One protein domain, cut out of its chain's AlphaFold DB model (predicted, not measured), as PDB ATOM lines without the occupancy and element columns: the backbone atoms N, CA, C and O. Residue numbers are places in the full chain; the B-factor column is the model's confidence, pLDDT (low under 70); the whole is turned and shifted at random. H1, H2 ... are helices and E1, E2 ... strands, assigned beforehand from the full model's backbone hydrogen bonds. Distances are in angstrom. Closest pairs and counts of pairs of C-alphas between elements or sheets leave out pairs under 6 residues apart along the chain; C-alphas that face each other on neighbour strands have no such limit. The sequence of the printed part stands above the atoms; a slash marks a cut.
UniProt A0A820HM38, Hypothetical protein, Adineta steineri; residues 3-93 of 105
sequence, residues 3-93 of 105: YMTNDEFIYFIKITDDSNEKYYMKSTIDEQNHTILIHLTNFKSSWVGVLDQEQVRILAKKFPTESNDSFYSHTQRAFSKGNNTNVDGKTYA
ATOM      1  N   TYR A   3     147.042 145.243 140.106       42.69
ATOM      2  CA  TYR A   3     145.783 145.794 139.608       42.69
ATOM      3  C   TYR A   3     146.063 146.522 138.296       42.69
ATOM      4  O   TYR A   3     147.100 147.178 138.181       42.69
ATOM      5  N   MET A   4     145.162 146.363 137.325       34.94
ATOM      6  CA  MET A   4     145.187 147.083 136.053       34.94
ATOM      7  C   MET A   4     144.244 148.277 136.135       34.94
ATOM      8  O   MET A   4     143.068 148.117 136.465       34.94
ATOM      9  N   THR A   5     144.742 149.447 135.770       42.62
ATOM     10  CA  THR A   5     143.927 150.603 135.397       42.62
ATOM     11  C   THR A   5     144.580 151.193 134.159       42.62
ATOM     12  O   THR A   5     145.730 151.580 134.262       42.62
ATOM     13  N   ASN A   6     143.878 151.188 133.018       48.00
ATOM     14  CA  ASN A   6     144.295 151.750 131.721       48.00
ATOM     15  C   ASN A   6     145.807 151.655 131.435       48.00
ATOM     16  O   ASN A   6     146.542 152.576 131.755       48.00
ATOM     17  N   ASP A   7     146.250 150.535 130.857       53.19
ATOM     18  CA  ASP A   7     147.633 150.270 130.412       53.19
ATOM     19  C   ASP A   7     148.746 150.390 131.478       53.19
ATOM     20  O   ASP A   7     149.913 150.145 131.190       53.19
ATOM     21  N   GLU A   8     148.402 150.672 132.737       50.72
ATOM     22  CA  GLU A   8     149.354 150.780 133.836       50.72
ATOM     23  C   GLU A   8     149.318 149.540 134.727       50.72
ATOM     24  O   GLU A   8     148.298 149.169 135.324       50.72
ATOM     25  N   PHE A   9     150.482 148.916 134.879       53.28
ATOM     26  CA  PHE A   9     150.666 147.837 135.835       53.28
ATOM     27  C   PHE A   9     151.238 148.371 137.138       53.28
ATOM     28  O   PHE A   9     152.310 148.961 137.132       53.28
ATOM     29  N   ILE A  10     150.555 148.131 138.259       54.12
ATOM     30  CA  ILE A  10     151.009 148.536 139.595       54.12
ATOM     31  C   ILE A  10     151.423 147.299 140.391       54.12
ATOM     32  O   ILE A  10     150.595 146.433 140.687       54.12
ATOM     33  N   TYR A  11     152.692 147.234 140.792       61.28
ATOM     34  CA  TYR A  11     153.241 146.086 141.522       61.28
ATOM     35  C   TYR A  11     153.822 146.482 142.863       61.28
ATOM     36  O   TYR A  11     154.631 147.387 142.889       61.28
ATOM     37  N   PHE A  12     153.475 145.775 143.941       58.75
ATOM     38  CA  PHE A  12     154.025 146.013 145.278       58.75
ATOM     39  C   PHE A  12     155.070 144.961 145.636       58.75
ATOM     40  O   PHE A  12     154.728 143.788 145.804       58.75
ATOM     41  N   ILE A  13     156.328 145.375 145.791       66.06
ATOM     42  CA  ILE A  13     157.431 144.469 146.130       66.06
ATOM     43  C   ILE A  13     158.035 144.847 147.476       66.06
ATOM     44  O   ILE A  13     158.410 145.999 147.684       66.06
ATOM     45  N   LYS A  14     158.156 143.859 148.372       65.00
ATOM     46  CA  LYS A  14     158.879 144.006 149.635       65.00
ATOM     47  C   LYS A  14     160.373 143.780 149.410       65.00
ATOM     48  O   LYS A  14     160.790 142.684 149.028       65.00
ATOM     49  N   ILE A  15     161.164 144.806 149.690       69.06
ATOM     50  CA  ILE A  15     162.627 144.766 149.633       69.06
ATOM     51  C   ILE A  15     163.147 144.944 151.057       69.06
ATOM     52  O   ILE A  15     162.624 145.772 151.801       69.06
ATOM     53  N   THR A  16     164.133 144.142 151.437       63.72
ATOM     54  CA  THR A  16     164.863 144.312 152.695       63.72
ATOM     55  C   THR A  16     166.263 144.780 152.329       63.72
ATOM     56  O   THR A  16     166.916 144.118 151.523       63.72
ATOM     57  N   ASP A  17     166.698 145.923 152.855       71.06
ATOM     58  CA  ASP A  17     168.078 146.379 152.669       71.06
ATOM     59  C   ASP A  17     169.030 145.764 153.712       71.06
ATOM     60  O   ASP A  17     168.608 145.040 154.617       71.06
ATOM     61  N   ASP A  18     170.322 146.088 153.604       65.88
ATOM     62  CA  ASP A  18     171.369 145.632 154.533       65.88
ATOM     63  C   ASP A  18     171.094 146.032 156.002       65.88
ATOM     64  O   ASP A  18     171.672 145.457 156.923       65.88
ATOM     65  N   SER A  19     170.202 147.004 156.242       66.81
ATOM     66  CA  SER A  19     169.797 147.476 157.571       66.81
ATOM     67  C   SER A  19     168.518 146.815 158.107       66.81
ATOM     68  O   SER A  19     168.015 147.203 159.160       66.81
ATOM     69  N   ASN A  20     167.996 145.794 157.413       73.12
ATOM     70  CA  ASN A  20     166.701 145.159 157.679       73.12
ATOM     71  C   ASN A  20     165.487 146.103 157.554       73.12
ATOM     72  O   ASN A  20     164.387 145.769 158.018       73.12
ATOM     73  N   GLU A  21     165.641 147.260 156.905       75.38
ATOM     74  CA  GLU A  21     164.523 148.161 156.646       75.38
ATOM     75  C   GLU A  21     163.658 147.608 155.507       75.38
ATOM     76  O   GLU A  21     164.152 147.076 154.513       75.38
ATOM     77  N   LYS A  22     162.334 147.693 155.680       76.81
ATOM     78  CA  LYS A  22     161.360 147.197 154.706       76.81
ATOM     79  C   LYS A  22     160.961 148.326 153.771       76.81
ATOM     80  O   LYS A  22     160.412 149.331 154.217       76.81
ATOM     81  N   TYR A  23     161.139 148.093 152.482       81.06
ATOM     82  CA  TYR A  23     160.685 148.987 151.431       81.06
ATOM     83  C   TYR A  23     159.566 148.341 150.634       81.06
ATOM     84  O   TYR A  23     159.510 147.121 150.475       81.06
ATOM     85  N   TYR A  24     158.700 149.195 150.118       80.62
ATOM     86  CA  TYR A  24     157.609 148.882 149.224       80.62
ATOM     87  C   TYR A  24     157.899 149.602 147.921       80.62
ATOM     88  O   TYR A  24     158.018 150.827 147.894       80.62
ATOM     89  N   MET A  25     158.057 148.834 146.855       82.81
ATOM     90  CA  MET A  25     158.223 149.377 145.516       82.81
ATOM     91  C   MET A  25     156.897 149.291 144.775       82.81
ATOM     92  O   MET A  25     156.304 148.220 144.814       82.81
ATOM     93  N   LYS A  26     156.478 150.380 144.127       82.62
ATOM     94  CA  LYS A  26     155.461 150.477 143.079       82.62
ATOM     95  C   LYS A  26     156.164 150.741 141.748       82.62
ATOM     96  O   LYS A  26     156.749 151.801 141.585       82.62
ATOM     97  N   SER A  27     156.083 149.821 140.798       80.69
ATOM     98  CA  SER A  27     156.535 150.076 139.420       80.69
ATOM     99  C   SER A  27     155.337 150.306 138.509       80.69
ATOM    100  O   SER A  27     154.278 149.752 138.792       80.69
ATOM    101  N   THR A  28     155.516 151.087 137.446       82.06
ATOM    102  CA  THR A  28     154.554 151.308 136.357       82.06
ATOM    103  C   THR A  28     155.314 151.329 135.037       82.06
ATOM    104  O   THR A  28     156.346 151.984 134.933       82.06
ATOM    105  N   ILE A  29     154.847 150.554 134.060       79.25
ATOM    106  CA  ILE A  29     155.486 150.408 132.750       79.25
ATOM    107  C   ILE A  29     154.506 150.924 131.709       79.25
ATOM    108  O   ILE A  29     153.388 150.424 131.641       79.25
ATOM    109  N   ASP A  30     154.951 151.897 130.926       80.94
ATOM    110  CA  ASP A  30     154.267 152.396 129.743       80.94
ATOM    111  C   ASP A  30     154.935 151.771 128.514       80.94
ATOM    112  O   ASP A  30     156.062 152.121 128.146       80.94
ATOM    113  N   GLU A  31     154.250 150.803 127.908       73.38
ATOM    114  CA  GLU A  31     154.745 150.076 126.736       73.38
ATOM    115  C   GLU A  31     154.761 150.951 125.475       73.38
ATOM    116  O   GLU A  31     155.631 150.779 124.622       73.38
ATOM    117  N   GLN A  32     153.853 151.925 125.360       76.81
ATOM    118  CA  GLN A  32     153.778 152.795 124.184       76.81
ATOM    119  C   GLN A  32     154.999 153.713 124.141       76.81
ATOM    120  O   GLN A  32     155.737 153.760 123.151       76.81
ATOM    121  N   ASN A  33     155.262 154.386 125.259       79.00
ATOM    122  CA  ASN A  33     156.363 155.336 125.373       79.00
ATOM    123  C   ASN A  33     157.679 154.682 125.786       79.00
ATOM    124  O   ASN A  33     158.689 155.377 125.892       79.00
ATOM    125  N   HIS A  34     157.690 153.364 126.016       77.44
ATOM    126  CA  HIS A  34     158.849 152.640 126.529       77.44
ATOM    127  C   HIS A  34     159.442 153.385 127.730       77.44
ATOM    128  O   HIS A  34     160.612 153.780 127.721       77.44
ATOM    129  N   THR A  35     158.610 153.608 128.743       83.50
ATOM    130  CA  THR A  35     158.994 154.314 129.965       83.50
ATOM    131  C   THR A  35     158.685 153.454 131.179       83.50
ATOM    132  O   THR A  35     157.662 152.771 131.238       83.50
ATOM    133  N   ILE A  36     159.575 153.483 132.167       84.50
ATOM    134  CA  ILE A  36     159.410 152.752 133.421       84.50
ATOM    135  C   ILE A  36     159.489 153.741 134.577       84.50
ATOM    136  O   ILE A  36     160.533 154.334 134.843       84.50
ATOM    137  N   LEU A  37     158.383 153.890 135.294       86.69
ATOM    138  CA  LEU A  37     158.312 154.623 136.548       86.69
ATOM    139  C   LEU A  37     158.517 153.645 137.707       86.69
ATOM    140  O   LEU A  37     157.855 152.612 137.791       86.69
ATOM    141  N   ILE A  38     159.417 153.981 138.626       87.25
ATOM    142  CA  ILE A  38     159.688 153.199 139.830       87.25
ATOM    143  C   ILE A  38     159.539 154.117 141.034       87.25
ATOM    144  O   ILE A  38     160.262 155.094 141.198       87.25
ATOM    145  N   HIS A  39     158.610 153.779 141.911       86.81
ATOM    146  CA  HIS A  39     158.360 154.447 143.175       86.81
ATOM    147  C   HIS A  39     158.761 153.514 144.311       86.81
ATOM    148  O   HIS A  39     158.303 152.383 144.377       86.81
ATOM    149  N   LEU A  40     159.617 153.967 145.215       86.25
ATOM    150  CA  LEU A  40     160.068 153.213 146.382       86.25
ATOM    151  C   LEU A  40     159.701 153.987 147.650       86.25
ATOM    152  O   LEU A  40     159.861 155.207 147.706       86.25
ATOM    153  N   THR A  41     159.225 153.305 148.689       85.69
ATOM    154  CA  THR A  41     158.928 153.931 149.985       85.69
ATOM    155  C   THR A  41     159.141 152.979 151.156       85.69
ATOM    156  O   THR A  41     158.914 151.781 151.045       85.69
ATOM    157  N   ASN A  42     159.543 153.518 152.303       84.62
ATOM    158  CA  ASN A  42     159.576 152.830 153.601       84.62
ATOM    159  C   ASN A  42     158.579 153.466 154.600       84.62
ATOM    160  O   ASN A  42     158.774 153.382 155.811       84.62
ATOM    161  N   PHE A  43     157.556 154.176 154.102       82.81
ATOM    162  CA  PHE A  43     156.601 155.019 154.847       82.81
ATOM    163  C   PHE A  43     157.184 156.241 155.579       82.81
ATOM    164  O   PHE A  43     156.425 157.124 155.968       82.81
ATOM    165  N   LYS A  44     158.507 156.339 155.744       86.38
ATOM    166  CA  LYS A  44     159.191 157.526 156.294       86.38
ATOM    167  C   LYS A  44     159.729 158.441 155.202       86.38
ATOM    168  O   LYS A  44     159.917 159.636 155.394       86.38
ATOM    169  N   SER A  45     160.065 157.855 154.065       84.69
ATOM    170  CA  SER A  45     160.687 158.505 152.926       84.69
ATOM    171  C   SER A  45     160.203 157.846 151.645       84.69
ATOM    172  O   SER A  45     159.668 156.729 151.641       84.69
ATOM    173  N   SER A  46     160.356 158.578 150.549       87.38
ATOM    174  CA  SER A  46     159.928 158.133 149.241       87.38
ATOM    175  C   SER A  46     160.914 158.579 148.172       87.38
ATOM    176  O   SER A  46     161.461 159.678 148.245       87.38
ATOM    177  N   TRP A  47     161.125 157.707 147.192       87.25
ATOM    178  CA  TRP A  47     161.997 157.923 146.050       87.25
ATOM    179  C   TRP A  47     161.240 157.588 144.779       87.25
ATOM    180  O   TRP A  47     160.519 156.590 144.732       87.25
ATOM    181  N   VAL A  48     161.414 158.411 143.755       89.38
ATOM    182  CA  VAL A  48     160.831 158.195 142.435       89.38
ATOM    183  C   VAL A  48     161.962 158.222 141.421       89.38
ATOM    184  O   VAL A  48     162.767 159.152 141.414       89.38
ATOM    185  N   GLY A  49     162.033 157.185 140.597       88.44
ATOM    186  CA  GLY A  49     162.908 157.097 139.440       88.44
ATOM    187  C   GLY A  49     162.072 156.949 138.178       88.44
ATOM    188  O   GLY A  49     161.071 156.234 138.176       88.44
ATOM    189  N   VAL A  50     162.490 157.623 137.114       89.25
ATOM    190  CA  VAL A  50     161.915 157.483 135.775       89.25
ATOM    191  C   VAL A  50     163.029 156.994 134.869       89.25
ATOM    192  O   VAL A  50     164.089 157.614 134.830       89.25
ATOM    193  N   LEU A  51     162.791 155.883 134.180       86.62
ATOM    194  CA  LEU A  51     163.630 155.407 133.090       86.62
ATOM    195  C   LEU A  51     162.901 155.699 131.786       86.62
ATOM    196  O   LEU A  51     161.878 155.077 131.501       86.62
ATOM    197  N   ASP A  52     163.416 156.652 131.019       87.31
ATOM    198  CA  ASP A  52     162.922 156.928 129.672       87.31
ATOM    199  C   ASP A  52     163.413 155.877 128.658       87.31
ATOM    200  O   ASP A  52     164.237 155.000 128.956       87.31
ATOM    201  N   GLN A  53     162.918 155.978 127.426       84.44
ATOM    202  CA  GLN A  53     163.261 155.050 126.353       84.44
ATOM    203  C   GLN A  53     164.772 154.969 126.086       84.44
ATOM    204  O   GLN A  53     165.282 153.891 125.764       84.44
ATOM    205  N   GLU A  54     165.506 156.077 126.191       87.06
ATOM    206  CA  GLU A  54     166.944 156.098 125.932       87.06
ATOM    207  C   GLU A  54     167.705 155.371 127.040       87.06
ATOM    208  O   GLU A  54     168.527 154.495 126.757       87.06
ATOM    209  N   GLN A  55     167.378 155.655 128.300       86.31
ATOM    210  CA  GLN A  55     167.964 154.983 129.454       86.31
ATOM    211  C   GLN A  55     167.685 153.482 129.431       86.31
ATOM    212  O   GLN A  55     168.594 152.686 129.681       86.31
ATOM    213  N   VAL A  56     166.470 153.071 129.058       80.69
ATOM    214  CA  VAL A  56     166.146 151.647 128.921       80.69
ATOM    215  C   VAL A  56     166.942 150.998 127.789       80.69
ATOM    216  O   VAL A  56     167.490 149.914 127.984       80.69
ATOM    217  N   ARG A  57     167.117 151.666 126.641       81.75
ATOM    218  CA  ARG A  57     167.991 151.170 125.559       81.75
ATOM    219  C   ARG A  57     169.452 151.055 125.999       81.75
ATOM    220  O   ARG A  57     170.123 150.088 125.642       81.75
ATOM    221  N   ILE A  58     169.963 152.028 126.755       85.06
ATOM    222  CA  ILE A  58     171.329 151.995 127.298       85.06
ATOM    223  C   ILE A  58     171.491 150.816 128.261       85.06
ATOM    224  O   ILE A  58     172.510 150.127 128.215       85.06
ATOM    225  N   LEU A  59     170.495 150.562 129.113       82.00
ATOM    226  CA  LEU A  59     170.497 149.430 130.035       82.00
ATOM    227  C   LEU A  59     170.416 148.094 129.293       82.00
ATOM    228  O   LEU A  59     171.239 147.227 129.567       82.00
ATOM    229  N   ALA A  60     169.518 147.951 128.314       80.56
ATOM    230  CA  ALA A  60     169.372 146.733 127.516       80.56
ATOM    231  C   ALA A  60     170.685 146.341 126.816       80.56
ATOM    232  O   ALA A  60     171.089 145.183 126.860       80.56
ATOM    233  N   LYS A  61     171.438 147.314 126.279       82.81
ATOM    234  CA  LYS A  61     172.756 147.071 125.656       82.81
ATOM    235  C   LYS A  61     173.808 146.493 126.608       82.81
ATOM    236  O   LYS A  61     174.767 145.885 126.138       82.81
ATOM    237  N   LYS A  62     173.666 146.678 127.926       82.38
ATOM    238  CA  LYS A  62     174.573 146.079 128.923       82.38
ATOM    239  C   LYS A  62     174.329 144.579 129.112       82.38
ATOM    240  O   LYS A  62     175.170 143.912 129.709       82.38
ATOM    241  N   PHE A  63     173.220 144.054 128.591       76.12
ATOM    242  CA  PHE A  63     172.852 142.644 128.640       76.12
ATOM    243  C   PHE A  63     172.907 142.063 127.216       76.12
ATOM    244  O   PHE A  63     171.914 142.091 126.494       76.12
ATOM    245  N   PRO A  64     174.070 141.539 126.777       59.59
ATOM    246  CA  PRO A  64     174.352 141.239 125.367       59.59
ATOM    247  C   PRO A  64     173.475 140.143 124.737       59.59
ATOM    248  O   PRO A  64     173.558 139.912 123.535       59.59
ATOM    249  N   THR A  65     172.642 139.460 125.524       60.19
ATOM    250  CA  THR A  65     171.755 138.381 125.070       60.19
ATOM    251  C   THR A  65     170.299 138.807 124.890       60.19
ATOM    252  O   THR A  65     169.475 137.964 124.549       60.19
ATOM    253  N   GLU A  66     169.946 140.073 125.137       61.09
ATOM    254  CA  GLU A  66     168.551 140.526 125.118       61.09
ATOM    255  C   GLU A  66     168.324 141.611 124.059       61.09
ATOM    256  O   GLU A  66     169.022 142.623 124.015       61.09
ATOM    257  N   SER A  67     167.321 141.418 123.194       71.12
ATOM    258  CA  SER A  67     166.753 142.524 122.416       71.12
ATOM    259  C   SER A  67     166.072 143.524 123.363       71.12
ATOM    260  O   SER A  67     165.695 143.161 124.479       71.12
ATOM    261  N   ASN A  68     165.862 144.772 122.924       68.06
ATOM    262  CA  ASN A  68     165.150 145.775 123.733       68.06
ATOM    263  C   ASN A  68     163.780 145.256 124.213       68.06
ATOM    264  O   ASN A  68     163.436 145.425 125.379       68.06
ATOM    265  N   ASP A  69     163.045 144.560 123.344       71.25
ATOM    266  CA  ASP A  69     161.723 144.000 123.654       71.25
ATOM    267  C   ASP A  69     161.808 142.844 124.664       71.25
ATOM    268  O   ASP A  69     160.964 142.708 125.554       71.25
ATOM    269  N   SER A  70     162.864 142.025 124.573       74.94
ATOM    270  CA  SER A  70     163.143 140.968 125.552       74.94
ATOM    271  C   SER A  70     163.474 141.559 126.923       74.94
ATOM    272  O   SER A  70     162.972 141.062 127.933       74.94
ATOM    273  N   PHE A  71     164.268 142.631 126.963       77.94
ATOM    274  CA  PHE A  71     164.608 143.338 128.196       77.94
ATOM    275  C   PHE A  71     163.368 143.959 128.850       77.94
ATOM    276  O   PHE A  71     163.159 143.812 130.058       77.94
ATOM    277  N   TYR A  72     162.498 144.583 128.051       74.25
ATOM    278  CA  TYR A  72     161.201 145.092 128.505       74.25
ATOM    279  C   TYR A  72     160.341 143.989 129.117       74.25
ATOM    280  O   TYR A  72     159.911 144.089 130.269       74.25
ATOM    281  N   SER A  73     160.176 142.888 128.385       76.38
ATOM    282  CA  SER A  73     159.373 141.742 128.816       76.38
ATOM    283  C   SER A  73     159.927 141.077 130.082       76.38
ATOM    284  O   SER A  73     159.168 140.576 130.915       76.38
ATOM    285  N   HIS A  74     161.252 141.027 130.259       77.81
ATOM    286  CA  HIS A  74     161.861 140.541 131.501       77.81
ATOM    287  C   HIS A  74     161.656 141.510 132.659       77.81
ATOM    288  O   HIS A  74     161.330 141.074 133.759       77.81
ATOM    289  N   THR A  75     161.800 142.809 132.415       78.00
ATOM    290  CA  THR A  75     161.634 143.846 133.437       78.00
ATOM    291  C   THR A  75     160.195 143.866 133.962       78.00
ATOM    292  O   THR A  75     159.968 143.855 135.173       78.00
ATOM    293  N   GLN A  76     159.211 143.759 133.068       76.00
ATOM    294  CA  GLN A  76     157.798 143.600 133.418       76.00
ATOM    295  C   GLN A  76     157.540 142.312 134.211       76.00
ATOM    296  O   GLN A  76     156.869 142.336 135.246       76.00
ATOM    297  N   ARG A  77     158.115 141.178 133.790       75.25
ATOM    298  CA  ARG A  77     158.012 139.911 134.536       75.25
ATOM    299  C   ARG A  77     158.620 140.012 135.936       75.25
ATOM    300  O   ARG A  77     157.985 139.576 136.895       75.25
ATOM    301  N   ALA A  78     159.790 140.628 136.068       76.12
ATOM    302  CA  ALA A  78     160.462 140.825 137.345       76.12
ATOM    303  C   ALA A  78     159.607 141.666 138.301       76.12
ATOM    304  O   ALA A  78     159.366 141.264 139.443       76.12
ATOM    305  N   PHE A  79     159.097 142.809 137.830       76.12
ATOM    306  CA  PHE A  79     158.268 143.677 138.662       76.12
ATOM    307  C   PHE A  79     156.907 143.052 138.987       76.12
ATOM    308  O   PHE A  79     156.426 143.213 140.106       76.12
ATOM    309  N   SER A  80     156.321 142.275 138.069       68.12
ATOM    310  CA  SER A  80     154.993 141.678 138.257       68.12
ATOM    311  C   SER A  80     154.917 140.532 139.248       68.12
ATOM    312  O   SER A  80     153.907 140.370 139.939       68.12
ATOM    313  N   LYS A  81     155.969 139.722 139.308       66.56
ATOM    314  CA  LYS A  81     155.982 138.497 140.106       66.56
ATOM    315  C   LYS A  81     156.525 138.737 141.510       66.56
ATOM    316  O   LYS A  81     156.069 138.081 142.439       66.56
ATOM    317  N   GLY A  82     157.370 139.752 141.688       61.28
ATOM    318  CA  GLY A  82     157.865 140.164 142.997       61.28
ATOM    319  C   GLY A  82     159.191 139.516 143.387       61.28
ATOM    320  O   GLY A  82     159.683 138.592 142.740       61.28
ATOM    321  N   ASN A  83     159.775 140.025 144.472       61.25
ATOM    322  CA  ASN A  83     161.075 139.601 144.992       61.25
ATOM    323  C   ASN A  83     161.083 138.113 145.375       61.25
ATOM    324  O   ASN A  83     160.146 137.639 146.014       61.25
ATOM    325  N   ASN A  84     162.156 137.408 145.021       58.47
ATOM    326  CA  ASN A  84     162.364 135.972 145.222       58.47
ATOM    327  C   ASN A  84     161.323 135.067 144.548       58.47
ATOM    328  O   ASN A  84     161.091 133.943 144.995       58.47
ATOM    329  N   THR A  85     160.716 135.529 143.456       62.69
ATOM    330  CA  THR A  85     159.781 134.703 142.687       62.69
ATOM    331  C   THR A  85     160.500 134.027 141.534       62.69
ATOM    332  O   THR A  85     161.212 134.685 140.773       62.69
ATOM    333  N   ASN A  86     160.309 132.712 141.407       63.28
ATOM    334  CA  ASN A  86     160.797 131.940 140.271       63.28
ATOM    335  C   ASN A  86     159.838 132.120 139.086       63.28
ATOM    336  O   ASN A  86     158.643 131.836 139.192       63.28
ATOM    337  N   VAL A  87     160.363 132.618 137.975       64.00
ATOM    338  CA  VAL A  87     159.656 132.826 136.714       64.00
ATOM    339  C   VAL A  87     160.507 132.193 135.626       64.00
ATOM    340  O   VAL A  87     161.639 132.617 135.404       64.00
ATOM    341  N   ASP A  88     159.978 131.170 134.961       68.25
ATOM    342  CA  ASP A  88     160.656 130.482 133.855       68.25
ATOM    343  C   ASP A  88     162.070 129.972 134.220       68.25
ATOM    344  O   ASP A  88     162.993 130.005 133.408       68.25
ATOM    345  N   GLY A  89     162.269 129.535 135.471       73.94
ATOM    346  CA  GLY A  89     163.563 129.066 135.981       73.94
ATOM    347  C   GLY A  89     164.506 130.178 136.454       73.94
ATOM    348  O   GLY A  89     165.612 129.880 136.903       73.94
ATOM    349  N   LYS A  90     164.087 131.447 136.388       69.94
ATOM    350  CA  LYS A  90     164.843 132.609 136.873       69.94
ATOM    351  C   LYS A  90     164.227 133.152 138.160       69.94
ATOM    352  O   LYS A  90     163.039 133.459 138.201       69.94
ATOM    353  N   THR A  91     165.039 133.323 139.200       73.50
ATOM    354  CA  THR A  91     164.622 133.989 140.442       73.50
ATOM    355  C   THR A  91     165.042 135.450 140.400       73.50
ATOM    356  O   THR A  91     166.232 135.747 140.308       73.50
ATOM    357  N   TYR A  92     164.078 136.366 140.488       72.38
ATOM    358  CA  TYR A  92     164.369 137.799 140.552       72.38
ATOM    359  C   TYR A  92     164.591 138.240 141.995       72.38
ATOM    360  O   TYR A  92     163.725 138.032 142.843       72.38
ATOM    361  N   ALA A  93     165.727 138.880 142.261       71.81
ATOM    362  CA  ALA A  93     166.035 139.486 143.549       71.81
ATOM    363  C   ALA A  93     166.156 141.007 143.392       71.81
ATOM    364  O   ALA A  93     166.905 141.489 142.545       71.81
TER     365      ALA A  93
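This is residues 3 to 93 of the 105 residues of the protein "Hypothetical protein" of Adineta steineri (UniProt A0A820HM38). A twisted sheet, E1 to E5, makes a wall with helix H2 packed slantwise over one face, and the small hairpin E6 and E7 packs on the side of H2 away from that sheet. The short helix H1 follows the edge strand E5 at one end of the sheet and makes a corner with the beginning of H2. The printed part has 91 residues, with two named helices and seven named strands in the order E1 E2 E3 E4 E5 H1 H2 E6 E7. The larger sheet has the order E1 E2 E3 E4 E5, the smaller E6 E7, both antiparallel, and the class is mixed, helices and strands. The whole is compact, with a radius of gyration of the C-alphas of 13.6 A and spans of 36 by 30 by 24 A.

E1, residues 3 to 5, begins at C-alpha 3 (145.783, 145.794, 139.608). E2, residues 8 to 16, is 25.3 A long and E3, residues 22 to 30, 26.5 A. E4 holds residues 35 to 41, over 20.0 A, and E5 residues 46 to 51, over 16.8 A. H1, residues 53 to 61, measures 12.4 A. H2, residues 68 to 81, begins at C-alpha 68 (165.150, 145.775, 123.733) and measures 20.1 A. E6 is residues 85 to 87, and E7, residues 90 to 92, ends at C-alpha 92 (164.369, 137.799, 140.552).

E1 to E5 form a meander, each strand the antiparallel neighbour of the one before. In the hairpin E1 and E2, N 8 and O 5 are 3.2 A apart, within hydrogen-bond range. Pairing is staggered: E2 pairs with E1 over residues 8 to 10 and with E3 over 11 to 16, where N 13 and O 25 are 3.0 A apart. Within hydrogen-bond range are also N 26 and O 39 of the hairpin E3 and E4, 2.7 A apart, and N 38 and O 49 of the hairpin E4 and E5, 2.8 A apart. H2 is on one face of this sheet, two layers, at a height over the sheet of 10.4 A. It lies over E3, and only just over E2 and E4, with 3 C-alphas on each. On the local plane it runs slantwise to the strands, at 38 degrees to E3. The closest C-alphas of H2 and E2 are those of Ser 80 and Tyr 11, 5.8 A apart. H1 only grazes the sheet, with residues 53 to 59. H2 touches H1 with residues 68 to 71 alone, about perpendicular at 85 degrees; the closest C-alphas are those of Ala 60 and Asn 68, 5.7 A apart. In the hairpin E6 and E7, N 87 and O 90 are 2.8 A apart; the closest C-alphas of E7 and H2 are those of Tyr 92 and Ala 78, 5.9 A apart. In H1 and H2 every O i to N i+4 pair is within hydrogen-bond range.

The two C-alphas farthest apart, those of Lys 44 and Thr 65, are 38.7 A apart. The printed part has no cut and no long link. Mean pLDDT of the printed part is 73.7; 30 residues are under 70, among them 3 to 16 and 80 to 88.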